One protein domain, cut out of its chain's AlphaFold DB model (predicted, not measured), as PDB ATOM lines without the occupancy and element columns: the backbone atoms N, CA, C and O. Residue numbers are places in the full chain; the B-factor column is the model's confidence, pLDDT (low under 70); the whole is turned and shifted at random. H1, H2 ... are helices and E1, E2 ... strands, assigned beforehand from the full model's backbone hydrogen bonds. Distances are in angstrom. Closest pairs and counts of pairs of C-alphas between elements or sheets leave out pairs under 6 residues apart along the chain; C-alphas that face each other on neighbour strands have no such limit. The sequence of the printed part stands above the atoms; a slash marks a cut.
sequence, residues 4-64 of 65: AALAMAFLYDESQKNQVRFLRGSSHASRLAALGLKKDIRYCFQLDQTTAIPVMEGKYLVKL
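Overview. This is residues 4 to 64 of the 65 residues of the protein "Probable 2-phosphosulfolactate phosphatase" of Bacteroidetes bacterium (UniProt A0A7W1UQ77). Two separate parts make this model: a loose group of four helices, and a small hairpin of two strands, E1 and E2, set off from them at the far end of the link through residues 45 to 53. In the helical part H2, H3 and H4 make a loose triangle, and H1 runs off from H2 as an arm whose residues 4 to 10 stick out. The printed part has 61 residues, with four named helices and then two named strands, in the order H1, H2, H3, H4, E1, E2; the sheet E1 - E2 is antiparallel, and the class is mostly helix. The whole is loose, with a radius of gyration of the C-alphas of 14.9 A and spans of 36 by 34 by 21 A.

Along the chain. Find C-alpha 4 at (-2.429, -4.581, 4.850); from there H1, residues 4 to 16, runs 18.6 A to C-alpha 16 at (-13.106, -0.915, 19.647). Next come H2, residues 19 to 25, 10.9 A long, and H3, residues 27 to 34, 10.7 A long. H4, residues 38 to 44, is 10.2 A long. Look then for E1, residues 54 to 57, 9.4 A long, and E2, residues 60 to 63, 10.0 A long, which ends at C-alpha 63 at (-18.573, -28.087, 11.879).

Arrangement. Start at H1, which is close to but not clearly touching H2; their closest C-alphas, those of Ser 15 and Phe 22, are 5.6 A apart. These two run opposite ways at a steep tilt of 60 degrees. H2 is also close to but not clearly touching H3, with the closest C-alphas, those of Leu 23 and Ala 29, 6.6 A apart and the lines about perpendicular at 75 degrees. H3 and H4 touch, and their closest C-alphas, those of Leu 32 and Lys 38, are 7.0 A apart; they run opposite ways at a steep tilt of 52 degrees. In H1, H3 and H4 every O i to N i+4 pair is within hydrogen-bond range; in H2 1 of 3 is, beside 3 of 4 O i to N i+3 pairs. E1 and E2 form an antiparallel hairpin at 133 degrees, with N 55 and O 62 at 2.8 A and N 62 and O 55 at 2.9 A. E1 and E2 are both apart from H1, H2 and H3.

Size, cuts and confidence. The two C-alphas farthest apart, those of Lys 17 and Gly 58, are 39.3 A apart. The printed part has no cut and no long link; the nine-residue link from H4 to E1 is short, and the others are tight. Mean pLDDT of the printed part is 92.3, that of H2 is 81, and no printed residue is under 70.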
ATOM      1  N   ALA A   4      -0.983  -4.442   4.715       97.25
ATOM      2  CA  ALA A   4      -2.429  -4.581   4.850       97.25
ATOM      3  C   ALA A   4      -2.838  -5.154   6.219       97.25
ATOM      4  O   ALA A   4      -3.771  -4.658   6.843       97.25
ATOM      5  N   ALA A   5      -2.124  -6.167   6.722       96.81
ATOM      6  CA  ALA A   5      -2.400  -6.742   8.038       96.81
ATOM      7  C   ALA A   5      -2.100  -5.741   9.164       96.81
ATOM      8  O   ALA A   5      -2.844  -5.678  10.141       96.81
ATOM      9  N   LEU A   6      -1.045  -4.934   9.009       96.62
ATOM     10  CA  LEU A   6      -0.703  -3.882   9.963       96.62
ATOM     11  C   LEU A   6      -1.769  -2.775   9.985       96.62
ATOM     12  O   LEU A   6      -2.256  -2.421  11.056       96.62
ATOM     13  N   ALA A   7      -2.190  -2.280   8.818       96.25
ATOM     14  CA  ALA A   7      -3.255  -1.282   8.710       96.25
ATOM     15  C   ALA A   7      -4.575  -1.782   9.325       96.25
ATOM     16  O   ALA A   7      -5.236  -1.049  10.059       96.25
ATOM     17  N   MET A   8      -4.930  -3.049   9.090       94.44
ATOM     18  CA  MET A   8      -6.126  -3.664   9.677       94.44
ATOM     19  C   MET A   8      -6.060  -3.750  11.205       94.44
ATOM     20  O   MET A   8      -7.084  -3.551  11.855       94.44
ATOM     21  N   ALA A   9      -4.884  -4.003  11.788       94.75
ATOM     22  CA  ALA A   9      -4.719  -4.023  13.242       94.75
ATOM     23  C   ALA A   9      -4.990  -2.643  13.866       94.75
ATOM     24  O   ALA A   9      -5.696  -2.556  14.869       94.75
ATOM     25  N   PHE A  10      -4.504  -1.565  13.238       94.06
ATOM     26  CA  PHE A  10      -4.797  -0.196  13.677       94.06
ATOM     27  C   PHE A  10      -6.287   0.141  13.558       94.06
ATOM     28  O   PHE A  10      -6.885   0.622  14.517       94.06
ATOM     29  N   LEU A  11      -6.910  -0.171  12.416       92.31
ATOM     30  CA  LEU A  11      -8.344   0.061  12.211       92.31
ATOM     31  C   LEU A  11      -9.204  -0.716  13.215       92.31
ATOM     32  O   LEU A  11     -10.215  -0.203  13.698       92.31
ATOM     33  N   TYR A  12      -8.807  -1.949  13.543       92.06
ATOM     34  CA  TYR A  12      -9.480  -2.750  14.556       92.06
ATOM     35  C   TYR A  12      -9.417  -2.075  15.928       92.06
ATOM     36  O   TYR A  12     -10.469  -1.880  16.537       92.06
ATOM     37  N   ASP A  13      -8.231  -1.655  16.377       92.19
ATOM     38  CA  ASP A  13      -8.052  -0.970  17.664       92.19
ATOM     39  C   ASP A  13      -8.875   0.328  17.750       92.19
ATOM     40  O   ASP A  13      -9.597   0.563  18.724       92.19
ATOM     41  N   GLU A  14      -8.881   1.132  16.684       90.75
ATOM     42  CA  GLU A  14      -9.716   2.335  16.609       90.75
ATOM     43  C   GLU A  14     -11.214   2.022  16.712       90.75
ATOM     44  O   GLU A  14     -11.964   2.746  17.382       90.75
ATOM     45  N   SER A  15     -11.660   0.933  16.076       89.94
ATOM     46  CA  SER A  15     -13.067   0.529  16.063       89.94
ATOM     47  C   SER A  15     -13.581   0.092  17.440       89.94
ATOM     48  O   SER A  15     -14.767   0.283  17.727       89.94
ATOM     49  N   GLN A  16     -12.710  -0.411  18.325       86.94
ATOM     50  CA  GLN A  16     -13.106  -0.915  19.647       86.94
ATOM     51  C   GLN A  16     -13.711   0.157  20.551       86.94
ATOM     52  O   GLN A  16     -14.562  -0.141  21.388       86.94
ATOM     53  N   LYS A  17     -13.342   1.426  20.349       83.00
ATOM     54  CA  LYS A  17     -13.914   2.549  21.107       83.00
ATOM     55  C   LYS A  17     -15.415   2.705  20.849       83.00
ATOM     56  O   LYS A  17     -16.153   3.097  21.750       83.00
ATOM     57  N   ASN A  18     -15.868   2.457  19.615       82.06
ATOM     58  CA  ASN A  18     -17.283   2.475  19.240       82.06
ATOM     59  C   ASN A  18     -17.505   1.806  17.868       82.06
ATOM     60  O   ASN A  18     -17.506   2.471  16.824       82.06
ATOM     61  N   GLN A  19     -17.767   0.502  17.885       78.81
ATOM     62  CA  GLN A  19     -17.913  -0.318  16.676       78.81
ATOM     63  C   GLN A  19     -19.074   0.153  15.781       78.81
ATOM     64  O   GLN A  19     -18.949   0.231  14.559       78.81
ATOM     65  N   VAL A  20     -20.201   0.563  16.378       74.25
ATOM     66  CA  VAL A  20     -21.378   1.044  15.630       74.25
ATOM     67  C   VAL A  20     -21.081   2.355  14.903       74.25
ATOM     68  O   VAL A  20     -21.537   2.560  13.776       74.25
ATOM     69  N   ARG A  21     -20.324   3.262  15.530       80.56
ATOM     70  CA  ARG A  21     -19.898   4.513  14.893       80.56
ATOM     71  C   ARG A  21     -18.920   4.240  13.754       80.56
ATOM     72  O   ARG A  21     -19.072   4.860  12.705       80.56
ATOM     73  N   PHE A  22     -17.979   3.318  13.947       85.75
ATOM     74  CA  PHE A  22     -17.003   2.927  12.927       85.75
ATOM     75  C   PHE A  22     -17.692   2.437  11.641       85.75
ATOM     76  O   PHE A  22     -17.363   2.873  10.539       85.75
ATOM     77  N   LEU A  23     -18.757   1.641  11.772       82.31
ATOM     78  CA  LEU A  23     -19.504   1.101  10.629       82.31
ATOM     79  C   LEU A  23     -20.313   2.115   9.828       82.31
ATOM     80  O   LEU A  23     -20.740   1.793   8.720       82.31
ATOM     81  N   ARG A  24     -20.529   3.332  10.337       81.38
ATOM     82  CA  ARG A  24     -21.236   4.371   9.570       81.38
ATOM     83  C   ARG A  24     -20.502   4.737   8.278       81.38
ATOM     84  O   ARG A  24     -21.147   5.216   7.354       81.38
ATOM     85  N   GLY A  25     -19.194   4.480   8.201       84.31
ATOM     86  CA  GLY A  25     -18.413   4.636   6.971       84.31
ATOM     87  C   GLY A  25     -18.645   3.537   5.923       84.31
ATOM     88  O   GLY A  25     -18.220   3.691   4.783       84.31
ATOM     89  N   SER A  26     -19.322   2.434   6.265       90.94
ATOM     90  CA  SER A  26     -19.580   1.333   5.333       90.94
ATOM     91  C   SER A  26     -20.831   1.592   4.490       90.94
ATOM     92  O   SER A  26     -21.958   1.671   4.996       90.94
ATOM     93  N   SER A  27     -20.646   1.650   3.169       94.56
ATOM     94  CA  SER A  27     -21.751   1.713   2.205       94.56
ATOM     95  C   SER A  27     -22.667   0.489   2.317       94.56
ATOM     96  O   SER A  27     -23.891   0.611   2.243       94.56
ATOM     97  N   HIS A  28     -22.093  -0.689   2.579       93.12
ATOM     98  CA  HIS A  28     -22.852  -1.923   2.737       93.12
ATOM     99  C   HIS A  28     -23.721  -1.910   4.001       93.12
ATOM    100  O   HIS A  28     -24.908  -2.230   3.927       93.12
ATOM    101  N   ALA A  29     -23.180  -1.458   5.139       91.25
ATOM    102  CA  ALA A  29     -23.959  -1.314   6.372       91.25
ATOM    103  C   ALA A  29     -25.119  -0.318   6.198       91.25
ATOM    104  O   ALA A  29     -26.238  -0.579   6.647       91.25
ATOM    105  N   SER A  30     -24.881   0.786   5.480       92.94
ATOM    106  CA  SER A  30     -25.914   1.778   5.151       92.94
ATOM    107  C   SER A  30     -27.041   1.175   4.305       92.94
ATOM    108  O   SER A  30     -28.219   1.381   4.607       92.94
ATOM    109  N   ARG A  31     -26.701   0.355   3.300       95.81
ATOM    110  CA  ARG A  31     -27.684  -0.375   2.484       95.81
ATOM    111  C   ARG A  31     -28.521  -1.345   3.321       95.81
ATOM    112  O   ARG A  31     -29.741  -1.351   3.191       95.81
ATOM    113  N   LEU A  32     -27.898  -2.145   4.189       95.00
ATOM    114  CA  LEU A  32     -28.625  -3.079   5.062       95.00
ATOM    115  C   LEU A  32     -29.563  -2.337   6.029       95.00
ATOM    116  O   LEU A  32     -30.700  -2.756   6.243       95.00
ATOM    117  N   ALA A  33     -29.129  -1.192   6.562       93.31
ATOM    118  CA  ALA A  33     -29.963  -0.360   7.422       93.31
ATOM    119  C   ALA A  33     -31.179   0.225   6.682       93.31
ATOM    120  O   ALA A  33     -32.252   0.320   7.283       93.31
ATOM    121  N   ALA A  34     -31.028   0.585   5.401       95.94
ATOM    122  CA  ALA A  34     -32.121   1.053   4.545       95.94
ATOM    123  C   ALA A  34     -33.154  -0.049   4.243       95.94
ATOM    124  O   ALA A  34     -34.332   0.248   4.083       95.94
ATOM    125  N   LEU A  35     -32.735  -1.320   4.254       97.56
ATOM    126  CA  LEU A  35     -33.622  -2.488   4.158       97.56
ATOM    127  C   LEU A  35     -34.291  -2.862   5.495       97.56
ATOM    128  O   LEU A  35     -34.962  -3.883   5.586       97.56
ATOM    129  N   GLY A  36     -34.097  -2.067   6.555       96.31
ATOM    130  CA  GLY A  36     -34.677  -2.331   7.876       96.31
ATOM    131  C   GLY A  36     -33.897  -3.338   8.732       96.31
ATOM    132  O   GLY A  36     -34.292  -3.597   9.868       96.31
ATOM    133  N   LEU A  37     -32.743  -3.831   8.271       96.00
ATOM    134  CA  LEU A  37     -31.951  -4.894   8.921       96.00
ATOM    135  C   LEU A  37     -31.034  -4.374  10.042       96.00
ATOM    136  O   LEU A  37     -29.964  -4.910  10.326       96.00
ATOM    137  N   LYS A  38     -31.433  -3.292  10.721       91.25
ATOM    138  CA  LYS A  38     -30.631  -2.686  11.800       91.25
ATOM    139  C   LYS A  38     -30.425  -3.638  12.986       91.25
ATOM    140  O   LYS A  38     -29.463  -3.463  13.730       91.25
ATOM    141  N   LYS A  39     -31.341  -4.590  13.201       93.69
ATOM    142  CA  LYS A  39     -31.214  -5.618  14.248       93.69
ATOM    143  C   LYS A  39     -30.131  -6.634  13.883       93.69
ATOM    144  O   LYS A  39     -29.284  -6.897  14.729       93.69
ATOM    145  N   ASP A  40     -30.097  -7.090  12.634       93.62
ATOM    146  CA  ASP A  40     -29.096  -8.045  12.142       93.62
ATOM    147  C   ASP A  40     -27.693  -7.446  12.166       93.62
ATOM    148  O   ASP A  40     -26.767  -8.070  12.671       93.62
ATOM    149  N   ILE A  41     -27.550  -6.179  11.751       90.69
ATOM    150  CA  ILE A  41     -26.275  -5.455  11.866       90.69
ATOM    151  C   ILE A  41     -25.787  -5.450  13.319       90.69
ATOM    152  O   ILE A  41     -24.611  -5.666  13.566       90.69
ATOM    153  N   ARG A  42     -26.662  -5.224  14.307       90.00
ATOM    154  CA  ARG A  42     -26.240  -5.254  15.717       90.00
ATOM    155  C   ARG A  42     -25.881  -6.657  16.192       90.00
ATOM    156  O   ARG A  42     -24.935  -6.785  16.954       90.00
ATOM    157  N   TYR A  43     -26.636  -7.668  15.772       92.50
ATOM    158  CA  TYR A  43     -26.390  -9.056  16.154       92.50
ATOM    159  C   TYR A  43     -25.042  -9.556  15.621       92.50
ATOM    160  O   TYR A  43     -24.224 -10.040  16.394       92.50
ATOM    161  N   CYS A  44     -24.757  -9.346  14.330       91.25
ATOM    162  CA  CYS A  44     -23.514  -9.799  13.697       91.25
ATOM    163  C   CYS A  44     -22.238  -9.141  14.249       91.25
ATOM    164  O   CYS A  44     -21.149  -9.627  13.967       91.25
ATOM    165  N   PHE A  45     -22.355  -8.041  14.997       87.81
ATOM    166  CA  PHE A  45     -21.217  -7.336  15.597       87.81
ATOM    167  C   PHE A  45     -20.955  -7.705  17.058       87.81
ATOM    168  O   PHE A  45     -20.020  -7.190  17.664       87.81
ATOM    169  N   GLN A  46     -21.756  -8.595  17.639       88.75
ATOM    170  CA  GLN A  46     -21.478  -9.118  18.969       88.75
ATOM    171  C   GLN A  46     -20.321 -10.116  18.894       88.75
ATOM    172  O   GLN A  46     -20.350 -11.061  18.106       88.75
ATOM    173  N   LEU A  47     -19.304  -9.904  19.726       90.94
ATOM    174  CA  LEU A  47     -18.169 -10.816  19.828       90.94
ATOM    175  C   LEU A  47     -18.584 -12.102  20.553       90.94
ATOM    176  O   LEU A  47     -19.480 -12.088  21.404       90.94
ATOM    177  N   ASP A  48     -17.939 -13.205  20.177       94.00
ATOM    178  CA  ASP A  48     -17.971 -14.494  20.877       94.00
ATOM    179  C   ASP A  48     -19.372 -15.093  21.120       94.00
ATOM    180  O   ASP A  48     -19.593 -15.834  22.074       94.00
ATOM    181  N   GLN A  49     -20.337 -14.818  20.233       95.75
ATOM    182  CA  GLN A  49     -21.700 -15.373  20.330       95.75
ATOM    183  C   GLN A  49     -21.796 -16.868  19.990       95.75
ATOM    184  O   GLN A  49     -22.836 -17.490  20.196       95.75
ATOM    185  N   THR A  50     -20.741 -17.456  19.429       94.44
ATOM    186  CA  THR A  50     -20.702 -18.871  19.062       94.44
ATOM    187  C   THR A  50     -19.291 -19.424  19.189       94.44
ATOM    188  O   THR A  50     -18.312 -18.707  19.005       94.44
ATOM    189  N   THR A  51     -19.196 -20.721  19.464       95.81
ATOM    190  CA  THR A  51     -17.947 -21.496  19.434       95.81
ATOM    191  C   THR A  51     -17.846 -22.382  18.191       95.81
ATOM    192  O   THR A  51     -16.842 -23.064  17.992       95.81
ATOM    193  N   ALA A  52     -18.885 -22.407  17.347       95.38
ATOM    194  CA  ALA A  52     -18.886 -23.191  16.122       95.38
ATOM    195  C   ALA A  52     -17.947 -22.560  15.085       95.38
ATOM    196  O   ALA A  52     -18.167 -21.431  14.650       95.38
ATOM    197  N   ILE A  53     -16.938 -23.319  14.654       96.88
ATOM    198  CA  ILE A  53     -16.031 -22.938  13.568       96.88
ATOM    199  C   ILE A  53     -16.440 -23.730  12.318       96.88
ATOM    200  O   ILE A  53     -16.231 -24.945  12.286       96.88
ATOM    201  N   PRO A  54     -17.068 -23.100  11.310       96.81
ATOM    202  CA  PRO A  54     -17.387 -23.776  10.060       96.81
ATOM    203  C   PRO A  54     -16.128 -23.955   9.200       96.81
ATOM    204  O   PRO A  54     -15.392 -22.995   8.966       96.81
ATOM    205  N   VAL A  55     -15.903 -25.166   8.689       97.62
ATOM    206  CA  VAL A  55     -14.840 -25.498   7.728       97.62
ATOM    207  C   VAL A  55     -15.433 -25.937   6.393       97.62
ATOM    208  O   VAL A  55     -16.519 -26.511   6.343       97.62
ATOM    209  N   MET A  56     -14.738 -25.630   5.298       97.94
ATOM    210  CA  MET A  56     -15.170 -26.003   3.951       97.94
ATOM    211  C   MET A  56     -14.778 -27.453   3.649       97.94
ATOM    212  O   MET A  56     -13.591 -27.759   3.546       97.94
ATOM    213  N   GLU A  57     -15.766 -28.317   3.427       97.56
ATOM    214  CA  GLU A  57     -15.588 -29.689   2.949       97.56
ATOM    215  C   GLU A  57     -16.309 -29.879   1.611       97.56
ATOM    216  O   GLU A  57     -17.541 -29.908   1.512       97.56
ATOM    217  N   GLY A  58     -15.524 -29.974   0.536       96.44
ATOM    218  CA  GLY A  58     -16.049 -30.027  -0.824       96.44
ATOM    219  C   GLY A  58     -16.843 -28.764  -1.173       96.44
ATOM    220  O   GLY A  58     -16.260 -27.731  -1.485       96.44
ATOM    221  N   LYS A  59     -18.178 -28.864  -1.159       97.69
ATOM    222  CA  LYS A  59     -19.113 -27.766  -1.479       97.69
ATOM    223  C   LYS A  59     -19.913 -27.275  -0.269       97.69
ATOM    224  O   LYS A  59     -20.803 -26.442  -0.437       97.69
ATOM    225  N   TYR A  60     -19.648 -27.811   0.918       97.69
ATOM    226  CA  TYR A  60     -20.453 -27.574   2.111       97.69
ATOM    227  C   TYR A  60     -19.606 -26.986   3.237       97.69
ATOM    228  O   TYR A  60     -18.419 -27.276   3.354       97.69
ATOM    229  N   LEU A  61     -20.240 -26.173   4.084       97.56
ATOM    230  CA  LEU A  61     -19.676 -25.780   5.371       97.56
ATOM    231  C   LEU A  61     -20.115 -26.803   6.417       97.56
ATOM    232  O   LEU A  61     -21.315 -26.978   6.638       97.56
ATOM    233  N   VAL A  62     -19.155 -27.461   7.059       96.69
ATOM    234  CA  VAL A  62     -19.399 -28.402   8.157       96.69
ATOM    235  C   VAL A  62     -18.768 -27.887   9.445       96.69
ATOM    236  O   VAL A  62     -17.950 -26.969   9.429       96.69
ATOM    237  N   LYS A  63     -19.166 -28.445  10.588       96.12
ATOM    238  CA  LYS A  63     -18.573 -28.087  11.879       96.12
ATOM    239  C   LYS A  63     -17.157 -28.668  11.976       96.12
ATOM    240  O   LYS A  63     -16.983 -29.849  11.698       96.12
ATOM    241  N   LEU A  64     -16.186 -27.862  12.414       94.75
ATOM    242  CA  LEU A  64     -14.851 -28.341  12.784       94.75
ATOM    243  C   LEU A  64     -14.968 -29.434  13.863       94.75
ATOM    244  O   LEU A  64     -15.651 -29.221  14.871       94.75
TER     245      LEU A  64